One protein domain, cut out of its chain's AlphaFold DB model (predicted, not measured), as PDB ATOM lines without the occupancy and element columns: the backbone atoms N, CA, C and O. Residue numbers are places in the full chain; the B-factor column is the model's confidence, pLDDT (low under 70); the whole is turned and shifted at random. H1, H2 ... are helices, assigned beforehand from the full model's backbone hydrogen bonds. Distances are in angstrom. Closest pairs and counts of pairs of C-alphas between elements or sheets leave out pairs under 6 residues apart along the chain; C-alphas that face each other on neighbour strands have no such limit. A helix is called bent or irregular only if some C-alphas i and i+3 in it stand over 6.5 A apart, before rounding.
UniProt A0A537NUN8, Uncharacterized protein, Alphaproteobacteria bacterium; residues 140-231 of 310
ATOM      1  N   ASP A 140      94.550 128.900 124.062       63.62
ATOM      2  CA  ASP A 140      95.203 127.586 124.078       63.62
ATOM      3  C   ASP A 140      96.720 127.657 123.869       63.62
ATOM      4  O   ASP A 140      97.465 126.926 124.519       63.62
ATOM      5  N   ALA A 141      97.207 128.557 123.012       65.81
ATOM      6  CA  ALA A 141      98.640 128.769 122.810       65.81
ATOM      7  C   ALA A 141      99.297 129.430 124.034       65.81
ATOM      8  O   ALA A 141     100.416 129.070 124.400       65.81
ATOM      9  N   LYS A 142      98.582 130.327 124.726       70.69
ATOM     10  CA  LYS A 142      99.024 130.875 126.019       70.69
ATOM     11  C   LYS A 142      99.072 129.787 127.094       70.69
ATOM     12  O   LYS A 142     100.077 129.659 127.787       70.69
ATOM     13  N   ALA A 143      98.038 128.950 127.181       69.38
ATOM     14  CA  ALA A 143      98.013 127.814 128.099       69.38
ATOM     15  C   ALA A 143      99.121 126.788 127.788       69.38
ATOM     16  O   ALA A 143      99.716 126.235 128.711       69.38
ATOM     17  N   ALA A 144      99.434 126.549 126.512       71.00
ATOM     18  CA  ALA A 144     100.543 125.694 126.094       71.00
ATOM     19  C   ALA A 144     101.917 126.292 126.444       71.00
ATOM     20  O   ALA A 144     102.789 125.554 126.899       71.00
ATOM     21  N   CYS A 145     102.102 127.611 126.299       76.06
ATOM     22  CA  CYS A 145     103.335 128.311 126.677       76.06
ATOM     23  C   CYS A 145     103.582 128.248 128.189       76.06
ATOM     24  O   CYS A 145     104.658 127.835 128.610       76.06
ATOM     25  N   VAL A 146     102.564 128.543 129.004       78.56
ATOM     26  CA  VAL A 146     102.654 128.419 130.469       78.56
ATOM     27  C   VAL A 146     102.955 126.976 130.868       78.56
ATOM     28  O   VAL A 146     103.846 126.737 131.674       78.56
ATOM     29  N   LYS A 147     102.286 125.987 130.256       80.62
ATOM     30  CA  LYS A 147     102.593 124.566 130.488       80.62
ATOM     31  C   LYS A 147     104.043 124.229 130.123       80.62
ATOM     32  O   LYS A 147     104.709 123.524 130.876       80.62
ATOM     33  N   ALA A 148     104.556 124.737 129.006       82.94
ATOM     34  CA  ALA A 148     105.939 124.522 128.587       82.94
ATOM     35  C   ALA A 148     106.949 125.175 129.545       82.94
ATOM     36  O   ALA A 148     107.930 124.534 129.913       82.94
ATOM     37  N   GLU A 149     106.688 126.397 130.008       79.44
ATOM     38  CA  GLU A 149     107.509 127.084 131.012       79.44
ATOM     39  C   GLU A 149     107.471 126.367 132.365       79.44
ATOM     40  O   GLU A 149     108.521 126.161 132.969       79.44
ATOM     41  N   THR A 150     106.304 125.883 132.808       85.69
ATOM     42  CA  THR A 150     106.210 125.072 134.032       85.69
ATOM     43  C   THR A 150     106.955 123.748 133.901       85.69
ATOM     44  O   THR A 150     107.655 123.354 134.827       85.69
ATOM     45  N   ASN A 151     106.880 123.083 132.745       86.25
ATOM     46  CA  ASN A 151     107.622 121.848 132.493       86.25
ATOM     47  C   ASN A 151     109.130 122.099 132.423       86.25
ATOM     48  O   ASN A 151     109.910 121.279 132.897       86.25
ATOM     49  N   ARG A 152     109.551 123.240 131.871       91.44
ATOM     50  CA  ARG A 152     110.951 123.663 131.873       91.44
ATOM     51  C   ARG A 152     111.446 123.921 133.293       91.44
ATOM     52  O   ARG A 152     112.481 123.383 133.657       91.44
ATOM     53  N   ALA A 153     110.698 124.674 134.097       88.00
ATOM     54  CA  ALA A 153     111.050 124.946 135.488       88.00
ATOM     55  C   ALA A 153     111.096 123.659 136.329       88.00
ATOM     56  O   ALA A 153     112.022 123.466 137.109       88.00
ATOM     57  N   LEU A 154     110.139 122.745 136.132       88.56
ATOM     58  CA  LEU A 154     110.139 121.430 136.775       88.56
ATOM     59  C   LEU A 154     111.353 120.596 136.367       88.56
ATOM     60  O   LEU A 154     111.939 119.941 137.222       88.56
ATOM     61  N   LYS A 155     111.747 120.648 135.091       90.81
ATOM     62  CA  LYS A 155     112.925 119.943 134.588       90.81
ATOM     63  C   LYS A 155     114.222 120.526 135.148       90.81
ATOM     64  O   LYS A 155     115.058 119.782 135.636       90.81
ATOM     65  N   GLU A 156     114.363 121.847 135.161       92.12
ATOM     66  CA  GLU A 156     115.521 122.523 135.762       92.12
ATOM     67  C   GLU A 156     115.605 122.248 137.276       92.12
ATOM     68  O   GLU A 156     116.695 122.032 137.806       92.12
ATOM     69  N   LEU A 157     114.466 122.165 137.973       91.56
ATOM     70  CA  LEU A 157     114.418 121.799 139.389       91.56
ATOM     71  C   LEU A 157     114.760 120.323 139.611       91.56
ATOM     72  O   LEU A 157     115.527 120.024 140.521       91.56
ATOM     73  N   SER A 158     114.237 119.399 138.797       87.94
ATOM     74  CA  SER A 158     114.575 117.975 138.902       87.94
ATOM     75  C   SER A 158     116.037 117.709 138.568       87.94
ATOM     76  O   SER A 158     116.676 116.909 139.248       87.94
ATOM     77  N   ASP A 159     116.580 118.408 137.572       90.81
ATOM     78  CA  ASP A 159     117.984 118.311 137.181       90.81
ATOM     79  C   ASP A 159     118.877 118.880 138.293       90.81
ATOM     80  O   ASP A 159     119.858 118.248 138.685       90.81
ATOM     81  N   GLY A 160     118.486 120.014 138.885       86.19
ATOM     82  CA  GLY A 160     119.139 120.569 140.069       86.19
ATOM     83  C   GLY A 160     119.091 119.611 141.261       86.19
ATOM     84  O   GLY A 160     120.120 119.341 141.874       86.19
ATOM     85  N   LEU A 161     117.925 119.034 141.570       84.38
ATOM     86  CA  LEU A 161     117.761 118.060 142.653       84.38
ATOM     87  C   LEU A 161     118.606 116.801 142.412       84.38
ATOM     88  O   LEU A 161     119.208 116.286 143.349       84.38
ATOM     89  N   GLY A 162     118.688 116.336 141.164       87.44
ATOM     90  CA  GLY A 162     119.546 115.224 140.765       87.44
ATOM     91  C   GLY A 162     121.025 115.523 141.005       87.44
ATOM     92  O   GLY A 162     121.728 114.695 141.578       87.44
ATOM     93  N   GLN A 163     121.490 116.726 140.658       87.00
ATOM     94  CA  GLN A 163     122.862 117.166 140.943       87.00
ATOM     95  C   GLN A 163     123.130 117.271 142.452       87.00
ATOM     96  O   GLN A 163     124.162 116.800 142.926       87.00
ATOM     97  N   TYR A 164     122.190 117.816 143.232       80.81
ATOM     98  CA  TYR A 164     122.308 117.850 144.693       80.81
ATOM     99  C   TYR A 164     122.358 116.450 145.299       80.81
ATOM    100  O   TYR A 164     123.169 116.213 146.188       80.81
ATOM    101  N   GLN A 165     121.532 115.517 144.821       84.50
ATOM    102  CA  GLN A 165     121.580 114.129 145.272       84.50
ATOM    103  C   GLN A 165     122.933 113.502 144.944       84.50
ATOM    104  O   GLN A 165     123.559 112.954 145.839       84.50
ATOM    105  N   GLN A 166     123.453 113.680 143.728       86.56
ATOM    106  CA  GLN A 166     124.770 113.157 143.349       86.56
ATOM    107  C   GLN A 166     125.914 113.689 144.228       86.56
ATOM    108  O   GLN A 166     126.840 112.942 144.534       86.56
ATOM    109  N   VAL A 167     125.851 114.951 144.666       83.81
ATOM    110  CA  VAL A 167     126.872 115.555 145.544       83.81
ATOM    111  C   VAL A 167     126.657 115.198 147.019       83.81
ATOM    112  O   VAL A 167     127.619 115.023 147.762       83.81
ATOM    113  N   PHE A 168     125.407 115.075 147.467       82.19
ATOM    114  CA  PHE A 168     125.076 114.840 148.874       82.19
ATOM    115  C   PHE A 168     125.077 113.359 149.266       82.19
ATOM    116  O   PHE A 168     125.399 113.014 150.399       82.19
ATOM    117  N   GLU A 169     124.736 112.461 148.347       84.69
ATOM    118  CA  GLU A 169     124.748 111.014 148.564       84.69
ATOM    119  C   GLU A 169     126.085 110.487 149.119       84.69
ATOM    120  O   GLU A 169     126.047 109.799 150.142       84.69
ATOM    121  N   PRO A 170     127.263 110.866 148.576       88.00
ATOM    122  CA  PRO A 170     128.547 110.485 149.167       88.00
ATOM    123  C   PRO A 170     128.844 111.177 150.507       88.00
ATOM    124  O   PRO A 170     129.703 110.711 151.251       88.00
ATOM    125  N   LEU A 171     128.137 112.258 150.855       84.75
ATOM    126  CA  LEU A 171     128.294 112.957 152.134       84.75
ATOM    127  C   LEU A 171     127.471 112.327 153.271       84.75
ATOM    128  O   LEU A 171     127.738 112.601 154.444       84.75
ATOM    129  N   LYS A 172     126.507 111.444 152.961       86.19
ATOM    130  CA  LYS A 172     125.655 110.767 153.960       86.19
ATOM    131  C   LYS A 172     126.443 110.066 155.083       86.19
ATOM    132  O   LYS A 172     126.045 110.232 156.236       86.19
ATOM    133  N   PRO A 173     127.540 109.322 154.829       86.81
ATOM    134  CA  PRO A 173     128.308 108.678 155.899       86.81
ATOM    135  C   PRO A 173     128.936 109.687 156.867       86.81
ATOM    136  O   PRO A 173     128.927 109.470 158.076       86.81
ATOM    137  N   PHE A 174     129.423 110.822 156.359       82.88
ATOM    138  CA  PHE A 174     129.988 111.892 157.186       82.88
ATOM    139  C   PHE A 174     128.907 112.610 157.987       82.88
ATOM    140  O   PHE A 174     129.130 112.953 159.140       82.88
ATOM    141  N   TYR A 175     127.707 112.767 157.423       83.31
ATOM    142  CA  TYR A 175     126.557 113.270 158.170       83.31
ATOM    143  C   TYR A 175     126.158 112.336 159.319       83.31
ATOM    144  O   TYR A 175     125.923 112.797 160.432       83.31
ATOM    145  N   GLN A 176     126.147 111.019 159.089       86.56
ATOM    146  CA  GLN A 176     125.909 110.033 160.150       86.56
ATOM    147  C   GLN A 176     127.007 110.064 161.217       86.56
ATOM    148  O   GLN A 176     126.720 109.896 162.400       86.56
ATOM    149  N   LEU A 177     128.262 110.276 160.818       81.94
ATOM    150  CA  LEU A 177     129.373 110.433 161.751       81.94
ATOM    151  C   LEU A 177     129.208 111.707 162.588       81.94
ATOM    152  O   LEU A 177     129.297 111.650 163.807       81.94
ATOM    153  N   ALA A 178     128.884 112.827 161.949       86.00
ATOM    154  CA  ALA A 178     128.633 114.103 162.605       86.00
ATOM    155  C   ALA A 178     127.472 114.020 163.608       86.00
ATOM    156  O   ALA A 178     127.608 114.497 164.730       86.00
ATOM    157  N   GLN A 179     126.389 113.310 163.265       86.56
ATOM    158  CA  GLN A 179     125.292 113.022 164.197       86.56
ATOM    159  C   GLN A 179     125.734 112.203 165.417       86.56
ATOM    160  O   GLN A 179     125.264 112.463 166.515       86.56
ATOM    161  N   LYS A 180     126.638 111.227 165.259       86.75
ATOM    162  CA  LYS A 180     127.146 110.436 166.398       86.75
ATOM    163  C   LYS A 180     127.979 111.264 167.374       86.75
ATOM    164  O   LYS A 180     128.057 110.909 168.543       86.75
ATOM    165  N   PHE A 181     128.622 112.317 166.879       81.38
ATOM    166  CA  PHE A 181     129.491 113.191 167.661       81.38
ATOM    167  C   PHE A 181     128.847 114.547 167.982       81.38
ATOM    168  O   PHE A 181     129.575 115.447 168.388       81.38
ATOM    169  N   ASP A 182     127.534 114.711 167.767       87.00
ATOM    170  CA  ASP A 182     126.791 115.969 167.952       87.00
ATOM    171  C   ASP A 182     127.493 117.196 167.329       87.00
ATOM    172  O   ASP A 182     127.569 118.277 167.913       87.00
ATOM    173  N   THR A 183     128.048 117.023 166.128       87.50
ATOM    174  CA  THR A 183     128.816 118.053 165.404       87.50
ATOM    175  C   THR A 183     128.275 118.261 163.992       87.50
ATOM    176  O   THR A 183     127.353 117.581 163.538       87.50
ATOM    177  N   THR A 184     128.826 119.243 163.277       88.56
ATOM    178  CA  THR A 184     128.492 119.498 161.872       88.56
ATOM    179  C   THR A 184     129.409 118.718 160.924       88.56
ATOM    180  O   THR A 184     130.552 118.402 161.258       88.56
ATOM    181  N   ILE A 185     128.938 118.429 159.699       85.38
ATOM    182  CA  ILE A 185     129.758 117.776 158.653       85.38
ATOM    183  C   ILE A 185     131.075 118.537 158.459       85.38
ATOM    184  O   ILE A 185     132.137 117.927 158.363       85.38
ATOM    185  N   HIS A 186     131.000 119.869 158.438       86.88
ATOM    186  CA  HIS A 186     132.161 120.726 158.244       86.88
ATOM    187  C   HIS A 186     133.205 120.523 159.345       86.88
ATOM    188  O   HIS A 186     134.350 120.222 159.031       86.88
ATOM    189  N   GLU A 187     132.796 120.569 160.615       84.00
ATOM    190  CA  GLU A 187     133.698 120.350 161.749       84.00
ATOM    191  C   GLU A 187     134.291 118.937 161.770       84.00
ATOM    192  O   GLU A 187     135.467 118.770 162.086       84.00
ATOM    193  N   THR A 188     133.510 117.904 161.430       84.56
ATOM    194  CA  THR A 188     134.044 116.530 161.382       84.56
ATOM    195  C   THR A 188     135.115 116.358 160.311       84.56
ATOM    196  O   THR A 188     136.164 115.770 160.579       84.56
ATOM    197  N   LEU A 189     134.878 116.900 159.114       85.44
ATOM    198  CA  LEU A 189     135.844 116.872 158.019       85.44
ATOM    199  C   LEU A 189     137.069 117.721 158.348       85.44
ATOM    200  O   LEU A 189     138.186 117.281 158.107       85.44
ATOM    201  N   GLU A 190     136.882 118.898 158.942       88.50
ATOM    202  CA  GLU A 190     137.982 119.769 159.354       88.50
ATOM    203  C   GLU A 190     138.880 119.093 160.396       88.50
ATOM    204  O   GLU A 190     140.103 119.125 160.268       88.50
ATOM    205  N   ARG A 191     138.297 118.402 161.385       84.25
ATOM    206  CA  ARG A 191     139.062 117.623 162.371       84.25
ATOM    207  C   ARG A 191     139.850 116.490 161.721       84.25
ATOM    208  O   ARG A 191     141.009 116.296 162.075       84.25
ATOM    209  N   TYR A 192     139.245 115.765 160.779       85.56
ATOM    210  CA  TYR A 192     139.912 114.680 160.056       85.56
ATOM    211  C   TYR A 192     141.069 115.205 159.196       85.56
ATOM    212  O   TYR A 192     142.198 114.740 159.319       85.56
ATOM    213  N   VAL A 193     140.815 116.243 158.398       88.88
ATOM    214  CA  VAL A 193     141.820 116.886 157.541       88.88
ATOM    215  C   VAL A 193     142.952 117.490 158.377       88.88
ATOM    216  O   VAL A 193     144.123 117.339 158.035       88.88
ATOM    217  N   GLY A 194     142.633 118.132 159.503       88.62
ATOM    218  CA  GLY A 194     143.630 118.660 160.432       88.62
ATOM    219  C   GLY A 194     144.502 117.566 161.053       88.62
ATOM    220  O   GLY A 194     145.704 117.765 161.227       88.62
ATOM    221  N   LEU A 195     143.920 116.401 161.351       87.50
ATOM    222  CA  LEU A 195     144.657 115.242 161.847       87.50
ATOM    223  C   LEU A 195     145.587 114.676 160.763       87.50
ATOM    224  O   LEU A 195     146.763 114.454 161.046       87.50
ATOM    225  N   ASP A 196     145.109 114.529 159.526       86.88
ATOM    226  CA  ASP A 196     145.922 114.071 158.391       86.88
ATOM    227  C   ASP A 196     147.111 115.004 158.125       86.88
ATOM    228  O   ASP A 196     148.248 114.545 157.985       86.88
ATOM    229  N   PHE A 197     146.895 116.323 158.128       90.50
ATOM    230  CA  PHE A 197     147.991 117.283 157.988       90.50
ATOM    231  C   PHE A 197     148.991 117.203 159.143       90.50
ATOM    232  O   PHE A 197     150.198 117.283 158.910       90.50
ATOM    233  N   ALA A 198     148.519 117.010 160.375       88.44
ATOM    234  CA  ALA A 198     149.394 116.865 161.531       88.44
ATOM    235  C   ALA A 198     150.213 115.560 161.476       88.44
ATOM    236  O   ALA A 198     151.402 115.578 161.793       88.44
ATOM    237  N   LEU A 199     149.635 114.452 160.995       88.50
ATOM    238  CA  LEU A 199     150.355 113.191 160.768       88.50
ATOM    239  C   LEU A 199     151.412 113.301 159.659       88.50
ATOM    240  O   LEU A 199     152.479 112.691 159.759       88.50
ATOM    241  N   LEU A 200     151.117 114.076 158.613       90.44
ATOM    242  CA  LEU A 200     152.022 114.334 157.489       90.44
ATOM    243  C   LEU A 200     153.073 115.412 157.789       90.44
ATOM    244  O   LEU A 200     154.018 115.576 157.011       90.44
ATOM    245  N   SER A 201     152.933 116.144 158.897       90.50
ATOM    246  CA  SER A 201     153.880 117.185 159.282       90.50
ATOM    247  C   SER A 201     155.283 116.610 159.488       90.50
ATOM    248  O   SER A 201     155.485 115.526 160.041       90.50
ATOM    249  N   GLN A 202     156.292 117.372 159.061       87.75
ATOM    250  CA  GLN A 202     157.697 117.033 159.300       87.75
ATOM    251  C   GLN A 202     158.099 117.238 160.764       87.75
ATOM    252  O   GLN A 202     159.123 116.707 161.199       87.75
ATOM    253  N   LYS A 203     157.312 117.999 161.534       91.19
ATOM    254  CA  LYS A 203     157.603 118.242 162.943       91.19
ATOM    255  C   LYS A 203     157.184 117.031 163.778       91.19
ATOM    256  O   LYS A 203     156.021 116.625 163.726       91.19
ATOM    257  N   PRO A 204     158.094 116.467 164.590       86.25
ATOM    258  CA  PRO A 204     157.793 115.279 165.375       86.25
ATOM    259  C   PRO A 204     156.710 115.538 166.427       86.25
ATOM    260  O   PRO A 204     155.900 114.653 166.665       86.25
ATOM    261  N   GLU A 205     156.651 116.736 167.010       89.88
ATOM    262  CA  GLU A 205     155.665 117.104 168.037       89.88
ATOM    263  C   GLU A 205     154.227 117.085 167.499       89.88
ATOM    264  O   GLU A 205     153.350 116.466 168.096       89.88
ATOM    265  N   GLU A 206     153.993 117.698 166.334       88.31
ATOM    266  CA  GLU A 206     152.674 117.737 165.687       88.31
ATOM    267  C   GLU A 206     152.219 116.330 165.272       88.31
ATOM    268  O   GLU A 206     151.067 115.953 165.493       88.31
ATOM    269  N   ARG A 207     153.148 115.518 164.753       88.25
ATOM    270  CA  ARG A 207     152.874 114.131 164.367       88.25
ATOM    271  C   ARG A 207     152.572 113.242 165.569       88.25
ATOM    272  O   ARG A 207     151.638 112.447 165.515       88.25
ATOM    273  N   LEU A 208     153.349 113.355 166.645       88.31
ATOM    274  CA  LEU A 208     153.132 112.573 167.864       88.31
ATOM    275  C   LEU A 208     151.821 112.964 168.548       88.31
ATOM    276  O   LEU A 208     151.075 112.074 168.939       88.31
ATOM    277  N   GLY A 209     151.488 114.257 168.599       88.81
ATOM    278  CA  GLY A 209     150.196 114.711 169.119       88.81
ATOM    279  C   GLY A 209     149.006 114.243 168.271       88.81
ATOM    280  O   GLY A 209     147.932 113.973 168.801       88.81
ATOM    281  N   ALA A 210     149.173 114.100 166.952       89.12
ATOM    282  CA  ALA A 210     148.146 113.502 166.099       89.12
ATOM    283  C   ALA A 210     147.979 111.997 166.359       89.12
ATOM    284  O   ALA A 210     146.852 111.514 166.432       89.12
ATOM    285  N   ILE A 211     149.084 111.269 166.553       88.88
ATOM    286  CA  ILE A 211     149.056 109.848 166.933       88.88
ATOM    287  C   ILE A 211     148.376 109.670 168.294       88.88
ATOM    288  O   ILE A 211     147.539 108.786 168.429       88.88
ATOM    289  N   GLU A 212     148.679 110.523 169.273       90.00
ATOM    290  CA  GLU A 212     148.035 110.507 170.592       90.00
ATOM    291  C   GLU A 212     146.513 110.646 170.470       90.00
ATOM    292  O   GLU A 212     145.790 109.793 170.966       90.00
ATOM    293  N   LYS A 213     146.019 111.607 169.679       88.88
ATOM    294  CA  LYS A 213     144.575 111.764 169.426       88.88
ATOM    295  C   LYS A 213     143.925 110.527 168.795       88.88
ATOM    296  O   LYS A 213     142.774 110.219 169.097       88.88
ATOM    297  N   VAL A 214     144.629 109.828 167.899       89.25
ATOM    298  CA  VAL A 214     144.133 108.576 167.294       89.25
ATOM    299  C   VAL A 214     144.095 107.450 168.326       89.25
ATOM    300  O   VAL A 214     143.139 106.678 168.360       89.25
ATOM    301  N   LEU A 215     145.121 107.360 169.172       89.81
ATOM    302  CA  LEU A 215     145.201 106.369 170.241       89.81
ATOM    303  C   LEU A 215     144.129 106.604 171.314       89.81
ATOM    304  O   LEU A 215     143.453 105.654 171.707       89.81
ATOM    305  N   ASP A 216     143.880 107.861 171.679       88.94
ATOM    306  CA  ASP A 216     142.796 108.259 172.579       88.94
ATOM    307  C   ASP A 216     141.428 107.858 172.017       88.94
ATOM    308  O   ASP A 216     140.593 107.310 172.735       88.94
ATOM    309  N   TYR A 217     141.208 108.064 170.714       86.12
ATOM    310  CA  TYR A 217     139.977 107.634 170.049       86.12
ATOM    311  C   TYR A 217     139.806 106.106 170.064       86.12
ATOM    312  O   TYR A 217     138.686 105.605 170.174       86.12
ATOM    313  N   ALA A 218     140.907 105.357 169.977       87.19
ATOM    314  CA  ALA A 218     140.911 103.902 170.109       87.19
ATOM    315  C   ALA A 218     140.809 103.421 171.571       87.19
ATOM    316  O   ALA A 218     140.645 102.222 171.799       87.19
ATOM    317  N   GLY A 219     140.906 104.325 172.553       87.06
ATOM    318  CA  GLY A 219     140.927 103.995 173.979       87.06
ATOM    319  C   GLY A 219     142.192 103.258 174.422       87.06
ATOM    320  O   GLY A 219     142.152 102.542 175.419       87.06
ATOM    321  N   ILE A 220     143.294 103.393 173.679       89.62
ATOM    322  CA  ILE A 220     144.575 102.738 173.969       89.62
ATOM    323  C   ILE A 220     145.552 103.808 174.428       89.62
ATOM    324  O   ILE A 220     145.754 104.802 173.736       89.62
ATOM    325  N   SER A 221     146.216 103.606 175.564       88.19
ATOM    326  CA  SER A 221     147.242 104.557 175.980       88.19
ATOM    327  C   SER A 221     148.488 104.456 175.084       88.19
ATOM    328  O   SER A 221     148.872 103.358 174.661       88.19
ATOM    329  N   PRO A 222     149.220 105.560 174.853       87.31
ATOM    330  CA  PRO A 222     150.488 105.519 174.122       87.31
ATOM    331  C   PRO A 222     151.495 104.509 174.683       87.31
ATOM    332  O   PRO A 222     152.266 103.911 173.935       87.31
ATOM    333  N   LYS A 223     151.464 104.275 176.001       84.38
ATOM    334  CA  LYS A 223     152.319 103.290 176.674       84.38
ATOM    335  C   LYS A 223     151.925 101.854 176.338       84.38
ATOM    336  O   LYS A 223     152.805 101.048 176.057       84.38
ATOM    337  N   GLU A 224     150.633 101.538 176.332       84.50
ATOM    338  CA  GLU A 224     150.135 100.216 175.930       84.50
ATOM    339  C   GLU A 224     150.419  99.944 174.453       84.50
ATOM    340  O   GLU A 224     150.860  98.852 174.103       84.50
ATOM    341  N   TYR A 225     150.249 100.953 173.594       85.69
ATOM    342  CA  TYR A 225     150.595 100.840 172.180       85.69
ATOM    343  C   TYR A 225     152.101 100.614 171.973       85.69
ATOM    344  O   TYR A 225     152.505  99.763 171.180       85.69
ATOM    345  N   ALA A 226     152.954 101.312 172.730       86.19
ATOM    346  CA  ALA A 226     154.396 101.081 172.708       86.19
ATOM    347  C   ALA A 226     154.770  99.679 173.222       86.19
ATOM    348  O   ALA A 226     155.614  99.023 172.614       86.19
ATOM    349  N   ALA A 227     154.133  99.193 174.292       85.56
ATOM    350  CA  ALA A 227     154.338  97.836 174.803       85.56
ATOM    351  C   ALA A 227     153.930  96.779 173.766       85.56
ATOM    352  O   ALA A 227     154.683  95.835 173.527       85.56
ATOM    353  N   PHE A 228     152.802  96.994 173.080       85.75
ATOM    354  CA  PHE A 228     152.350  96.154 171.974       85.75
ATOM    355  C   PHE A 228     153.374  96.107 170.829       85.75
ATOM    356  O   PHE A 228     153.713  95.023 170.359       85.75
ATOM    357  N   ILE A 229     153.929  97.256 170.422       87.38
ATOM    358  CA  ILE A 229     154.977  97.316 169.387       87.38
ATOM    359  C   ILE A 229     156.266  96.628 169.848       87.38
ATOM    360  O   ILE A 229     156.898  95.916 169.072       87.38
ATOM    361  N   MET A 230     156.664  96.837 171.103       87.00
ATOM    362  CA  MET A 230     157.875  96.239 171.668       87.00
ATOM    363  C   MET A 230     157.712  94.749 172.005       87.00
ATOM    364  O   MET A 230     158.669  94.130 172.462       87.00
ATOM    365  N   GLY A 231     156.524  94.169 171.796       82.81
ATOM    366  CA  GLY A 231     156.226  92.779 172.142       82.81
ATOM    367  C   GLY A 231     156.281  92.499 173.646       82.81
ATOM    368  O   GLY A 231     156.347  91.340 174.046       82.81
TER     369      GLY A 231
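AT A GLANCE: This is residues 140 to 231 of the 310 residues of an uncharacterized protein of Alphaproteobacteria bacterium (UniProt A0A537NUN8). One long straight helix arm, H1a, sticks out from a small zigzag of shorter helices, in which H1b, H2, H3 and H4 follow one another with a sharp turn at each step. The arm makes much of the long axis, and beyond it each helix meets just its neighbours along the chain, with no common core. The printed part has 92 residues with four named helices, H1 to H4 in that order, and no named strand; the class is all helix. It is extended, with a radius of gyration of the C-alphas of 24.6 A, and spans 84 by 27 by 22 A, a rod.

IN THESE COORDINATES: Find C-alpha 140 at (95.203, 127.586, 124.078), where H1, residues 140 to 180, begins. By its hydrogen bonds H1 was assigned as one helix, but it is bent: C-alphas 170 and 173 are 7.0 A apart. Its arm H1a, residues 140 to 170, runs 45.1 A to C-alpha 170 at (128.547, 110.485, 149.167), and its arm H1b holds residues 173 to 180. Read on to H2, residues 185 to 200, which is 22.6 A long, and to H3, residues 204 to 218, which is 20.9 A long. Last comes H4, residues 222 to 229, ending at C-alpha 229 at (154.977, 97.316, 169.387).

HOW THE PARTS SIT: Start at the bend, where the lines of H1a and H1b stand at 70.2 degrees, only just about perpendicular. H1a touches no helix. H1b touches H2, about perpendicular at 76 degrees; look at the closest C-alphas, those of Ala 178 and Ile 185, 5.5 A apart. H2 touches H1b with residues 185 to 189 alone. With residues 195 to 200 alone it touches H3, whose residues 206 to 211 alone take part; the closest C-alphas, those of Leu 199 and Arg 207, are 4.5 A apart. H2 and H3 run opposite ways at a steep tilt of 49 degrees. H3 and H4 only just touch, and only at the corner, with 3 pairs of C-alphas within 8 A; the closest are those of Glu 212 and Pro 222, 6.6 A apart, and the lines stand about perpendicular at 87 degrees. H2 and H4 are apart, and H1b is apart from H3 and H4. Every O i to N i+4 pair is within hydrogen-bond range in H1b, H2, H3 and H4, and 26 of 27 are in H1a.

THE WHOLE: The C-alphas of Asp 140 and Gly 231, the two farthest apart, are 85.1 A from each other. Residues 140 to 170 and 226 to 231 stand free; the body without them spans 33 by 25 by 14 A. The printed part has no cut, and its three links are tight. The mean pLDDT of the printed part is 85.6, and residues 140, 141 and 143 are under 70.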